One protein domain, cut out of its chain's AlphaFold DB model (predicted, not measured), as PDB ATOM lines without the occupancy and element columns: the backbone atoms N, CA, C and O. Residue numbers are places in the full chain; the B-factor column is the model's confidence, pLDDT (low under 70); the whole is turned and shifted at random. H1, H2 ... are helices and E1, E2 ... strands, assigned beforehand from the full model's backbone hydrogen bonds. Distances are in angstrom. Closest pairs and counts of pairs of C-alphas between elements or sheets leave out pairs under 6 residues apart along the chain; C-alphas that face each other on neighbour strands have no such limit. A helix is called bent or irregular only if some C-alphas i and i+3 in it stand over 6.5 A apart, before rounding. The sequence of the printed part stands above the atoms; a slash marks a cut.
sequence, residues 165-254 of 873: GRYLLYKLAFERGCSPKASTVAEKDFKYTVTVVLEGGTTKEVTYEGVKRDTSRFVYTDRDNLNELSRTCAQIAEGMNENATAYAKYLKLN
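Overview. This is residues 165 to 254 of the 873 residues of the protein "Uncharacterized membrane protein YbhN (UPF0104 family)" of Microbacterium sp. BK664 (UniProt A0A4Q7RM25). Two helices side by side, H1 and the first arm of H2, make the middle of a flat domain, with one two-stranded hairpin on each of two opposite sides: E1 and E2 on one, E3 and E4 on the other. H2 is bent, and its second arm, H2b, extends past the beginning of H1. The printed part has 90 residues, with two named helices and four named strands in the order H1, E1, E2, E3, E4, H2; the class is mixed, helices and strands, and both two-stranded sheets are antiparallel. The whole is compact, with a radius of gyration of the C-alphas of 13.1 A and spans of 38 by 35 by 17 A.

Arrangement. E1, residues 191 to 197, and E2, residues 203 to 209, form a hairpin, antiparallel at 152 degrees, with N 194 and O 206 within hydrogen-bond range at 3.0 A and N 192 and O 208 at 2.8 A. Residues 181 to 182 pair with residues 208 to 209 of E2, antiparallel. H2, residues 233 to 253, was assigned as one helix by its hydrogen bonds but is bent: C-alphas 242 and 245 are 7.2 A apart, and its arms, H2a, residues 233 to 242, and H2b, residues 245 to 253, stand at a steep tilt of 46 degrees. The closest C-alphas of E1 and H2a are those of Thr 195 and Asn 241, 5.3 A apart. H1, residues 165 to 177, touches H2a, with the C-alphas of Tyr 167 and Met 240 closest at 5.1 A; they run opposite ways at a shallow tilt of 27 degrees. H1 and H2b only just touch, and only at their ends, with 3 pairs of C-alphas within 8 A, the closest being the C-alphas of Tyr 167 and Tyr 247 at 6.4 A; H1 touches H2b with residues 165 to 167 alone. E3, residues 216 to 220, comes closest to H1 at the C-alphas of Arg 217 and Gly 177, 6.6 A apart. E3 and E4, residues 228 to 232, form the other hairpin, antiparallel at 142 degrees, with N 217 and O 231 within range at 2.8 A. E1 and E3 are apart. In H1, H2a and H2b every O i to N i+4 pair is within hydrogen-bond range.

Along the chain. H1 begins at C-alpha 165, (1.095, 31.410, -21.256), and is 17.7 A long. E1 measures 19.0 A and E2 19.2 A, E3 13.3 A and E4 13.1 A. H2a, 14.2 A, begins at C-alpha 233, (19.151, 29.819, -25.068); H2b, 12.6 A, ends at C-alpha 253, (-10.514, 26.510, -28.008).

Size, cuts and confidence. The two C-alphas farthest apart, those of Val 185 and Asn 225, are 40.4 A apart. The printed part has no cut. The link from H1 to E1, residues 178 to 190, is long. The mean pLDDT of the printed part is 76.2; residues 180 to 187, 208 to 209 and 221 to 228 are under 70.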
ATOM      1  N   GLY A 165       0.373  30.147 -21.445       80.88
ATOM      2  CA  GLY A 165       1.095  31.410 -21.256       80.88
ATOM      3  C   GLY A 165       2.620  31.249 -21.156       80.88
ATOM      4  O   GLY A 165       3.368  32.147 -21.544       80.88
ATOM      5  N   ARG A 166       3.122  30.082 -20.719       84.06
ATOM      6  CA  ARG A 166       4.573  29.811 -20.684       84.06
ATOM      7  C   ARG A 166       5.174  29.729 -22.081       84.06
ATOM      8  O   ARG A 166       6.305  30.166 -22.271       84.06
ATOM      9  N   TYR A 167       4.418  29.219 -23.054       85.69
ATOM     10  CA  TYR A 167       4.854  29.213 -24.450       85.69
ATOM     11  C   TYR A 167       5.111  30.636 -24.949       85.69
ATOM     12  O   TYR A 167       6.169  30.888 -25.512       85.69
ATOM     13  N   LEU A 168       4.193  31.575 -24.693       83.44
ATOM     14  CA  LEU A 168       4.346  32.974 -25.108       83.44
ATOM     15  C   LEU A 168       5.544  33.650 -24.432       83.44
ATOM     16  O   LEU A 168       6.310  34.353 -25.090       83.44
ATOM     17  N   LEU A 169       5.753  33.376 -23.144       81.75
ATOM     18  CA  LEU A 169       6.895  33.885 -22.387       81.75
ATOM     19  C   LEU A 169       8.236  33.391 -22.956       81.75
ATOM     20  O   LEU A 169       9.131  34.198 -23.215       81.75
ATOM     21  N   TYR A 170       8.371  32.079 -23.190       83.56
ATOM     22  CA  TYR A 170       9.585  31.499 -23.771       83.56
ATOM     23  C   TYR A 170       9.775  31.891 -25.231       83.56
ATOM     24  O   TYR A 170      10.902  32.168 -25.627       83.56
ATOM     25  N   LYS A 171       8.697  31.972 -26.018       83.62
ATOM     26  CA  LYS A 171       8.739  32.447 -27.403       83.62
ATOM     27  C   LYS A 171       9.315  33.856 -27.469       83.62
ATOM     28  O   LYS A 171      10.218  34.091 -28.260       83.62
ATOM     29  N   LEU A 172       8.865  34.772 -26.610       78.62
ATOM     30  CA  LEU A 172       9.393  36.134 -26.620       78.62
ATOM     31  C   LEU A 172      10.849  36.201 -26.140       78.62
ATOM     32  O   LEU A 172      11.662  36.899 -26.744       78.62
ATOM     33  N   ALA A 173      11.190  35.464 -25.082       80.69
ATOM     34  CA  ALA A 173      12.569  35.373 -24.602       80.69
ATOM     35  C   ALA A 173      13.505  34.770 -25.662       80.69
ATOM     36  O   ALA A 173      14.641  35.212 -25.814       80.69
ATOM     37  N   PHE A 174      13.015  33.797 -26.432       81.62
ATOM     38  CA  PHE A 174      13.726  33.216 -27.561       81.62
ATOM     39  C   PHE A 174      13.901  34.251 -28.677       81.62
ATOM     40  O   PHE A 174      15.028  34.529 -29.065       81.62
ATOM     41  N   GLU A 175      12.814  34.876 -29.136       77.62
ATOM     42  CA  GLU A 175      12.806  35.826 -30.256       77.62
ATOM     43  C   GLU A 175      13.632  37.093 -29.988       77.62
ATOM     44  O   GLU A 175      14.333  37.557 -30.884       77.62
ATOM     45  N   ARG A 176      13.583  37.645 -28.768       77.81
ATOM     46  CA  ARG A 176      14.296  38.886 -28.404       77.81
ATOM     47  C   ARG A 176      15.642  38.646 -27.731       77.81
ATOM     48  O   ARG A 176      16.554  39.436 -27.920       77.81
ATOM     49  N   GLY A 177      15.777  37.580 -26.944       73.00
ATOM     50  CA  GLY A 177      17.010  37.291 -26.211       73.00
ATOM     51  C   GLY A 177      18.003  36.445 -27.006       73.00
ATOM     52  O   GLY A 177      19.208  36.694 -26.956       73.00
ATOM     53  N   CYS A 178      17.527  35.441 -27.742       76.06
ATOM     54  CA  CYS A 178      18.388  34.504 -28.477       76.06
ATOM     55  C   CYS A 178      18.547  34.859 -29.965       76.06
ATOM     56  O   CYS A 178      19.269  34.163 -30.683       76.06
ATOM     57  N   SER A 179      17.890  35.938 -30.405       72.75
ATOM     58  CA  SER A 179      17.942  36.534 -31.750       72.75
ATOM     59  C   SER A 179      17.894  35.517 -32.908       72.75
ATOM     60  O   SER A 179      18.767  35.535 -33.781       72.75
ATOM     61  N   PRO A 180      16.907  34.600 -32.923       68.69
ATOM     62  CA  PRO A 180      16.820  33.509 -33.879       68.69
ATOM     63  C   PRO A 180      16.455  34.009 -35.283       68.69
ATOM     64  O   PRO A 180      15.491  34.748 -35.475       68.69
ATOM     65  N   LYS A 181      17.180  33.538 -36.297       69.56
ATOM     66  CA  LYS A 181      16.896  33.738 -37.725       69.56
ATOM     67  C   LYS A 181      16.635  32.388 -38.380       69.56
ATOM     68  O   LYS A 181      17.381  31.440 -38.160       69.56
ATOM     69  N   ALA A 182      15.556  32.265 -39.151       67.62
ATOM     70  CA  ALA A 182      15.239  31.002 -39.818       67.62
ATOM     71  C   ALA A 182      16.389  30.621 -40.768       67.62
ATOM     72  O   ALA A 182      16.774  31.423 -41.616       67.62
ATOM     73  N   SER A 183      16.943  29.419 -40.611       52.94
ATOM     74  CA  SER A 183      18.122  28.971 -41.361       52.94
ATOM     75  C   SER A 183      17.993  27.491 -41.707       52.94
ATOM     76  O   SER A 183      17.588  26.669 -40.882       52.94
ATOM     77  N   THR A 184      18.325  27.148 -42.950       53.69
ATOM     78  CA  THR A 184      18.390  25.760 -43.436       53.69
ATOM     79  C   THR A 184      19.798  25.169 -43.322       53.69
ATOM     80  O   THR A 184      19.961  23.960 -43.478       53.69
ATOM     81  N   VAL A 185      20.803  25.996 -43.011       53.53
ATOM     82  CA  VAL A 185      22.222  25.631 -42.912       53.53
ATOM     83  C   VAL A 185      22.791  26.280 -41.649       53.53
ATOM     84  O   VAL A 185      23.474  27.289 -41.723       53.53
ATOM     85  N   ALA A 186      22.453  25.721 -40.486       57.03
ATOM     86  CA  ALA A 186      22.878  26.243 -39.187       57.03
ATOM     87  C   ALA A 186      23.980  25.369 -38.570       57.03
ATOM     88  O   ALA A 186      23.847  24.138 -38.521       57.03
ATOM     89  N   GLU A 187      25.040  26.002 -38.068       69.12
ATOM     90  CA  GLU A 187      26.115  25.335 -37.328       69.12
ATOM     91  C   GLU A 187      25.601  24.749 -35.998       69.12
ATOM     92  O   GLU A 187      24.711  25.304 -35.351       69.12
ATOM     93  N   LYS A 188      26.145  23.598 -35.573       71.56
ATOM     94  CA  LYS A 188      25.622  22.787 -34.453       71.56
ATOM     95  C   LYS A 188      25.427  23.580 -33.151       71.56
ATOM     96  O   LYS A 188      24.429  23.360 -32.461       71.56
ATOM     97  N   ASP A 189      26.334  24.508 -32.856       73.88
ATOM     98  CA  ASP A 189      26.349  25.287 -31.611       73.88
ATOM     99  C   ASP A 189      25.438  26.527 -31.640       73.88
ATOM    100  O   ASP A 189      25.155  27.105 -30.590       73.88
ATOM    101  N   PHE A 190      24.919  26.888 -32.817       72.19
ATOM    102  CA  PHE A 190      24.013  28.024 -33.045       72.19
ATOM    103  C   PHE A 190      22.627  27.586 -33.540       72.19
ATOM    104  O   PHE A 190      21.707  28.397 -33.642       72.19
ATOM    105  N   LYS A 191      22.466  26.290 -33.831       76.00
ATOM    106  CA  LYS A 191      21.239  25.682 -34.340       76.00
ATOM    107  C   LYS A 191      20.222  25.408 -33.234       76.00
ATOM    108  O   LYS A 191      20.480  24.643 -32.299       76.00
ATOM    109  N   TYR A 192      19.016  25.917 -33.444       76.06
ATOM    110  CA  TYR A 192      17.828  25.675 -32.639       76.06
ATOM    111  C   TYR A 192      16.760  24.993 -33.474       76.06
ATOM    112  O   TYR A 192      16.528  25.355 -34.624       76.06
ATOM    113  N   THR A 193      16.065  24.039 -32.875       79.06
ATOM    114  CA  THR A 193      14.899  23.412 -33.487       79.06
ATOM    115  C   THR A 193      13.727  23.651 -32.556       79.06
ATOM    116  O   THR A 193      13.737  23.181 -31.416       79.06
ATOM    117  N   VAL A 194      12.769  24.458 -33.014       82.06
ATOM    118  CA  VAL A 194      11.622  24.872 -32.203       82.06
ATOM    119  C   VAL A 194      10.299  24.585 -32.898       82.06
ATOM    120  O   VAL A 194      10.184  24.628 -34.122       82.06
ATOM    121  N   THR A 195       9.284  24.307 -32.094       80.62
ATOM    122  CA  THR A 195       7.913  24.048 -32.510       80.62
ATOM    123  C   THR A 195       7.149  25.360 -32.462       80.62
ATOM    124  O   THR A 195       6.795  25.852 -31.392       80.62
ATOM    125  N   VAL A 196       6.897  25.937 -33.633       80.44
ATOM    126  CA  VAL A 196       6.120  27.165 -33.779       80.44
ATOM    127  C   VAL A 196       4.647  26.810 -33.930       80.44
ATOM    128  O   VAL A 196       4.269  26.004 -34.781       80.44
ATOM    129  N   VAL A 197       3.802  27.423 -33.109       76.50
ATOM    130  CA  VAL A 197       2.343  27.327 -33.212       76.50
ATOM    131  C   VAL A 197       1.828  28.406 -34.170       76.50
ATOM    132  O   VAL A 197       2.062  29.595 -33.953       76.50
ATOM    133  N   LEU A 198       1.145  27.984 -35.230       77.62
ATOM    134  CA  LEU A 198       0.554  28.816 -36.278       77.62
ATOM    135  C   LEU A 198      -0.920  29.136 -35.979       77.62
ATOM    136  O   LEU A 198      -1.525  28.592 -35.049       77.62
ATOM    137  N   GLU A 199      -1.509  30.007 -36.805       75.69
ATOM    138  CA  GLU A 199      -2.938  30.331 -36.754       75.69
ATOM    139  C   GLU A 199      -3.801  29.054 -36.804       75.69
ATOM    140  O   GLU A 199      -3.483  28.078 -37.492       75.69
ATOM    141  N   GLY A 200      -4.871  29.026 -36.004       70.19
ATOM    142  CA  GLY A 200      -5.733  27.848 -35.848       70.19
ATOM    143  C   GLY A 200      -5.150  26.719 -34.981       70.19
ATOM    144  O   GLY A 200      -5.718  25.627 -34.932       70.19
ATOM    145  N   GLY A 201      -4.019  26.944 -34.299       74.56
ATOM    146  CA  GLY A 201      -3.437  25.978 -33.359       74.56
ATOM    147  C   GLY A 201      -2.771  24.776 -34.037       74.56
ATOM    148  O   GLY A 201      -2.729  23.678 -33.474       74.56
ATOM    149  N   THR A 202      -2.276  24.952 -35.262       77.50
ATOM    150  CA  THR A 202      -1.419  23.962 -35.930       77.50
ATOM    151  C   THR A 202       0.041  24.181 -35.532       77.50
ATOM    152  O   THR A 202       0.449  25.304 -35.256       77.50
ATOM    153  N   THR A 203       0.844  23.120 -35.452       78.56
ATOM    154  CA  THR A 203       2.254  23.204 -35.041       78.56
ATOM    155  C   THR A 203       3.174  22.897 -36.211       78.56
ATOM    156  O   THR A 203       2.933  21.941 -36.948       78.56
ATOM    157  N   LYS A 204       4.252  23.666 -36.354       77.31
ATOM    158  CA  LYS A 204       5.295  23.454 -37.356       77.31
ATOM    159  C   LYS A 204       6.664  23.486 -36.693       77.31
ATOM    160  O   LYS A 204       6.996  24.439 -35.997       77.31
ATOM    161  N   GLU A 205       7.468  22.467 -36.948       76.62
ATOM    162  CA  GLU A 205       8.865  22.449 -36.528       76.62
ATOM    163  C   GLU A 205       9.699  23.313 -37.482       76.62
ATOM    164  O   GLU A 205       9.626  23.173 -38.707       76.62
ATOM    165  N   VAL A 206      10.455  24.253 -36.923       73.12
ATOM    166  CA  VAL A 206      11.273  25.207 -37.670       73.12
ATOM    167  C   VAL A 206      12.676  25.217 -37.080       73.12
ATOM    168  O   VAL A 206      12.870  25.221 -35.864       73.12
ATOM    169  N   THR A 207      13.670  25.213 -37.966       72.12
ATOM    170  CA  THR A 207      15.071  25.368 -37.580       72.12
ATOM    171  C   THR A 207      15.473  26.836 -37.665       72.12
ATOM    172  O   THR A 207      15.250  27.497 -38.681       72.12
ATOM    173  N   TYR A 208      16.081  27.326 -36.590       69.88
ATOM    174  CA  TYR A 208      16.640  28.665 -36.484       69.88
ATOM    175  C   TYR A 208      18.140  28.598 -36.205       69.88
ATOM    176  O   TYR A 208      18.646  27.636 -35.629       69.88
ATOM    177  N   GLU A 209      18.829  29.661 -36.583       67.94
ATOM    178  CA  GLU A 209      20.204  29.969 -36.228       67.94
ATOM    179  C   GLU A 209      20.205  31.278 -35.442       67.94
ATOM    180  O   GLU A 209      19.597  32.258 -35.871       67.94
ATOM    181  N   GLY A 210      20.811  31.287 -34.263       74.25
ATOM    182  CA  GLY A 210      20.788  32.446 -33.368       74.25
ATOM    183  C   GLY A 210      22.102  32.604 -32.623       74.25
ATOM    184  O   GLY A 210      23.139  32.136 -33.077       74.25
ATOM    185  N   VAL A 211      22.058  33.244 -31.456       79.00
ATOM    186  CA  VAL A 211      23.211  33.330 -30.541       79.00
ATOM    187  C   VAL A 211      23.631  31.918 -30.092       79.00
ATOM    188  O   VAL A 211      22.851  30.977 -30.214       79.00
ATOM    189  N   LYS A 212      24.852  31.720 -29.581       81.88
ATOM    190  CA  LYS A 212      25.346  30.404 -29.139       81.88
ATOM    191  C   LYS A 212      24.427  29.762 -28.084       81.88
ATOM    192  O   LYS A 212      23.962  30.442 -27.166       81.88
ATOM    193  N   ARG A 213      24.181  28.454 -28.190       85.44
ATOM    194  CA  ARG A 213      23.210  27.685 -27.376       85.44
ATOM    195  C   ARG A 213      23.400  27.746 -25.859       85.44
ATOM    196  O   ARG A 213      22.417  27.618 -25.129       85.44
ATOM    197  N   ASP A 214      24.632  27.907 -25.390       85.88
ATOM    198  CA  ASP A 214      25.026  27.995 -23.975       85.88
ATOM    199  C   ASP A 214      24.896  29.414 -23.393       85.88
ATOM    200  O   ASP A 214      25.022  29.603 -22.181       85.88
ATOM    201  N   THR A 215      24.588  30.411 -24.226       82.62
ATOM    202  CA  THR A 215      24.444  31.796 -23.779       82.62
ATOM    203  C   THR A 215      23.249  31.929 -22.842       82.62
ATOM    204  O   THR A 215      22.136  31.522 -23.177       82.62
ATOM    205  N   SER A 216      23.477  32.500 -21.658       85.00
ATOM    206  CA  SER A 216      22.461  32.630 -20.612       85.00
ATOM    207  C   SER A 216      21.612  33.894 -20.763       85.00
ATOM    208  O   SER A 216      22.079  34.936 -21.231       85.00
ATOM    209  N   ARG A 217      20.343  33.780 -20.376       82.69
ATOM    210  CA  ARG A 217      19.275  34.773 -20.509       82.69
ATOM    211  C   ARG A 217      18.358  34.705 -19.300       82.69
ATOM    212  O   ARG A 217      18.114  33.623 -18.769       82.69
ATOM    213  N   PHE A 218      17.850  35.846 -18.856       80.50
ATOM    214  CA  PHE A 218      16.953  35.883 -17.710       80.50
ATOM    215  C   PHE A 218      15.513  35.696 -18.156       80.50
ATOM    216  O   PHE A 218      15.054  36.404 -19.037       80.50
ATOM    217  N   VAL A 219      14.775  34.785 -17.528       75.75
ATOM    218  CA  VAL A 219      13.359  34.531 -17.831       75.75
ATOM    219  C   VAL A 219      12.578  34.360 -16.538       75.75
ATOM    220  O   VAL A 219      13.084  33.804 -15.561       75.75
ATOM    221  N   TYR A 220      11.327  34.815 -16.527       72.50
ATOM    222  CA  TYR A 220      10.417  34.536 -15.419       72.50
ATOM    223  C   TYR A 220       9.843  33.123 -15.528       72.50
ATOM    224  O   TYR A 220       9.660  32.595 -16.622       72.50
ATOM    225  N   THR A 221       9.540  32.503 -14.389       63.31
ATOM    226  CA  THR A 221       8.785  31.245 -14.356       63.31
ATOM    227  C   THR A 221       7.715  31.276 -13.271       63.31
ATOM    228  O   THR A 221       7.701  32.141 -12.400       63.31
ATOM    229  N   ASP A 222       6.791  30.329 -13.369       54.50
ATOM    230  CA  ASP A 222       5.539  30.258 -12.610       54.50
ATOM    231  C   ASP A 222       5.617  29.301 -11.398       54.50
ATOM    232  O   ASP A 222       4.627  29.006 -10.749       54.50
ATOM    233  N   ARG A 223       6.804  28.810 -11.013       48.53
ATOM    234  CA  ARG A 223       6.912  28.083  -9.735       48.53
ATOM    235  C   ARG A 223       6.868  29.068  -8.571       48.53
ATOM    236  O   ARG A 223       7.900  29.690  -8.327       48.53
ATOM    237  N   ASP A 224       5.700  29.177  -7.925       43.75
ATOM    238  CA  ASP A 224       5.315  29.556  -6.538       43.75
ATOM    239  C   ASP A 224       6.074  30.651  -5.758       43.75
ATOM    240  O   ASP A 224       5.652  31.044  -4.679       43.75
ATOM    241  N   ASN A 225       7.147  31.211  -6.299       46.34
ATOM    242  CA  ASN A 225       8.003  32.236  -5.710       46.34
ATOM    243  C   ASN A 225       8.457  33.265  -6.756       46.34
ATOM    244  O   ASN A 225       9.253  34.152  -6.443       46.34
ATOM    245  N   LEU A 226       7.932  33.184  -7.992       52.84
ATOM    246  CA  LEU A 226       8.078  34.229  -9.014       52.84
ATOM    247  C   LEU A 226       9.566  34.603  -9.221       52.84
ATOM    248  O   LEU A 226       9.955  35.776  -9.237       52.84
ATOM    249  N   ASN A 227      10.425  33.583  -9.276       54.69
ATOM    250  CA  ASN A 227      11.868  33.762  -9.350       54.69
ATOM    251  C   ASN A 227      12.311  34.006 -10.792       54.69
ATOM    252  O   ASN A 227      11.908  33.312 -11.728       54.69
ATOM    253  N   GLU A 228      13.176  35.001 -10.932       64.56
ATOM    254  CA  GLU A 228      14.004  35.194 -12.108       64.56
ATOM    255  C   GLU A 228      14.976  34.016 -12.208       64.56
ATOM    256  O   GLU A 228      15.677  33.697 -11.245       64.56
ATOM    257  N   LEU A 229      14.988  33.343 -13.355       70.56
ATOM    258  CA  LEU A 229      15.909  32.249 -13.623       70.56
ATOM    259  C   LEU A 229      16.824  32.631 -14.776       70.56
ATOM    260  O   LEU A 229      16.362  33.057 -15.832       70.56
ATOM    261  N   SER A 230      18.121  32.410 -14.582       81.69
ATOM    262  CA  SER A 230      19.074  32.386 -15.683       81.69
ATOM    263  C   SER A 230      18.945  31.042 -16.406       81.69
ATOM    264  O   SER A 230      19.090  29.983 -15.791       81.69
ATOM    265  N   ARG A 231      18.596  31.074 -17.693       82.38
ATOM    266  CA  ARG A 231      18.419  29.910 -18.571       82.38
ATOM    267  C   ARG A 231      19.283  30.079 -19.808       82.38
ATOM    268  O   ARG A 231      19.387  31.183 -20.335       82.38
ATOM    269  N   THR A 232      19.875  29.001 -20.306       87.50
ATOM    270  CA  THR A 232      20.576  29.062 -21.594       87.50
ATOM    271  C   THR A 232      19.578  29.190 -22.745       87.50
ATOM    272  O   THR A 232      18.432  28.750 -22.636       87.50
ATOM    273  N   CYS A 233      19.999  29.749 -23.878       84.75
ATOM    274  CA  CYS A 233      19.151  29.819 -25.068       84.75
ATOM    275  C   CYS A 233      18.654  28.438 -25.528       84.75
ATOM    276  O   CYS A 233      17.532  28.319 -26.020       84.75
ATOM    277  N   ALA A 234      19.432  27.373 -25.300       83.69
ATOM    278  CA  ALA A 234      18.969  26.001 -25.507       83.69
ATOM    279  C   ALA A 234      17.797  25.621 -24.584       83.69
ATOM    280  O   ALA A 234      16.813  25.064 -25.060       83.69
ATOM    281  N   GLN A 235      17.874  25.959 -23.293       87.56
ATOM    282  CA  GLN A 235      16.800  25.699 -22.327       87.56
ATOM    283  C   GLN A 235      15.549  26.547 -22.603       87.56
ATOM    284  O   GLN A 235      14.435  26.112 -22.332       87.56
ATOM    285  N   ILE A 236      15.714  27.756 -23.147       85.75
ATOM    286  CA  ILE A 236      14.594  28.610 -23.568       85.75
ATOM    287  C   ILE A 236      13.875  28.002 -24.776       85.75
ATOM    288  O   ILE A 236      12.648  27.916 -24.780       85.75
ATOM    289  N   ALA A 237      14.628  27.541 -25.778       85.31
ATOM    290  CA  ALA A 237      14.078  26.846 -26.940       85.31
ATOM    291  C   ALA A 237      13.357  25.542 -26.544       85.31
ATOM    292  O   ALA A 237      12.277  25.245 -27.055       85.31
ATOM    293  N   GLU A 238      13.916  24.791 -25.594       86.56
ATOM    294  CA  GLU A 238      13.282  23.604 -25.011       86.56
ATOM    295  C   GLU A 238      11.977  23.959 -24.284       86.56
ATOM    296  O   GLU A 238      10.938  23.371 -24.576       86.56
ATOM    297  N   GLY A 239      11.985  24.999 -23.444       84.19
ATOM    298  CA  GLY A 239      10.782  25.492 -22.768       84.19
ATOM    299  C   GLY A 239       9.685  25.954 -23.735       84.19
ATOM    300  O   GLY A 239       8.497  25.749 -23.473       84.19
ATOM    301  N   MET A 240      10.050  26.521 -24.888       86.38
ATOM    302  CA  MET A 240       9.095  26.824 -25.959       86.38
ATOM    303  C   MET A 240       8.484  25.536 -26.536       86.38
ATOM    304  O   MET A 240       7.265  25.443 -26.668       86.38
ATOM    305  N   ASN A 241       9.295  24.514 -26.815       86.75
ATOM    306  CA  ASN A 241       8.821  23.233 -27.351       86.75
ATOM    307  C   ASN A 241       7.885  22.493 -26.396       86.75
ATOM    308  O   ASN A 241       6.826  22.024 -26.813       86.75
ATOM    309  N   GLU A 242       8.243  22.434 -25.114       87.56
ATOM    310  CA  GLU A 242       7.452  21.774 -24.072       87.56
ATOM    311  C   GLU A 242       6.034  22.352 -23.960       87.56
ATOM    312  O   GLU A 242       5.070  21.617 -23.751       87.56
ATOM    313  N   ASN A 243       5.893  23.671 -24.133       84.94
ATOM    314  CA  ASN A 243       4.621  24.373 -23.943       84.94
ATOM    315  C   ASN A 243       3.850  24.619 -25.258       84.94
ATOM    316  O   ASN A 243       2.703  25.076 -25.219       84.94
ATOM    317  N   ALA A 244       4.424  24.287 -26.421       83.44
ATOM    318  CA  ALA A 244       3.807  24.519 -27.731       83.44
ATOM    319  C   ALA A 244       2.470  23.781 -27.902       83.44
ATOM    320  O   ALA A 244       1.516  24.329 -28.452       83.44
ATOM    321  N   THR A 245       2.361  22.554 -27.390       85.00
ATOM    322  CA  THR A 245       1.128  21.752 -27.476       85.00
ATOM    323  C   THR A 245      -0.008  22.341 -26.638       85.00
ATOM    324  O   THR A 245      -1.155  22.374 -27.094       85.00
ATOM    325  N   ALA A 246       0.304  22.862 -25.447       85.19
ATOM    326  CA  ALA A 246      -0.654  23.542 -24.581       85.19
ATOM    327  C   ALA A 246      -1.199  24.814 -25.250       85.19
ATOM    328  O   ALA A 246      -2.411  25.016 -25.290       85.19
ATOM    329  N   TYR A 247      -0.322  25.627 -25.848       85.81
ATOM    330  CA  TYR A 247      -0.728  26.836 -26.571       85.81
ATOM    331  C   TYR A 247      -1.506  26.530 -27.861       85.81
ATOM    332  O   TYR A 247      -2.523  27.159 -28.147       85.81
ATOM    333  N   ALA A 248      -1.111  25.497 -28.608       82.31
ATOM    334  CA  ALA A 248      -1.856  25.027 -29.775       82.31
ATOM    335  C   ALA A 248      -3.280  24.573 -29.415       82.31
ATOM    336  O   ALA A 248      -4.235  24.891 -30.126       82.31
ATOM    337  N   LYS A 249      -3.447  23.857 -28.294       84.50
ATOM    338  CA  LYS A 249      -4.767  23.470 -27.773       84.50
ATOM    339  C   LYS A 249      -5.582  24.694 -27.350       84.50
ATOM    340  O   LYS A 249      -6.773  24.743 -27.638       84.50
ATOM    341  N   TYR A 250      -4.941  25.675 -26.717       85.81
ATOM    342  CA  TYR A 250      -5.574  26.931 -26.327       85.81
ATOM    343  C   TYR A 250      -6.146  27.695 -27.532       85.81
ATOM    344  O   TYR A 250      -7.319  28.057 -27.508       85.81
ATOM    345  N   LEU A 251      -5.376  27.857 -28.616       83.88
ATOM    346  CA  LEU A 251      -5.844  28.537 -29.834       83.88
ATOM    347  C   LEU A 251      -7.002  27.809 -30.529       83.88
ATOM    348  O   LEU A 251      -7.865  28.443 -31.124       83.88
ATOM    349  N   LYS A 252      -7.065  26.474 -30.439       83.62
ATOM    350  CA  LYS A 252      -8.209  25.706 -30.968       83.62
ATOM    351  C   LYS A 252      -9.496  25.943 -30.181       83.62
ATOM    352  O   LYS A 252     -10.576  25.836 -30.751       83.62
ATOM    353  N   LEU A 253      -9.380  26.210 -28.882       83.12
ATOM    354  CA  LEU A 253     -10.514  26.510 -28.008       83.12
ATOM    355  C   LEU A 253     -10.916  27.991 -28.071       83.12
ATOM    356  O   LEU A 253     -12.064  28.308 -27.783       83.12
ATOM    357  N   ASN A 254      -9.999  28.868 -28.491       82.50
ATOM    358  CA  ASN A 254     -10.195  30.314 -28.603       82.50
ATOM    359  C   ASN A 254      -9.830  30.794 -30.023       82.50
ATOM    360  O   ASN A 254      -8.783  31.412 -30.208       82.50
TER     361      ASN A 254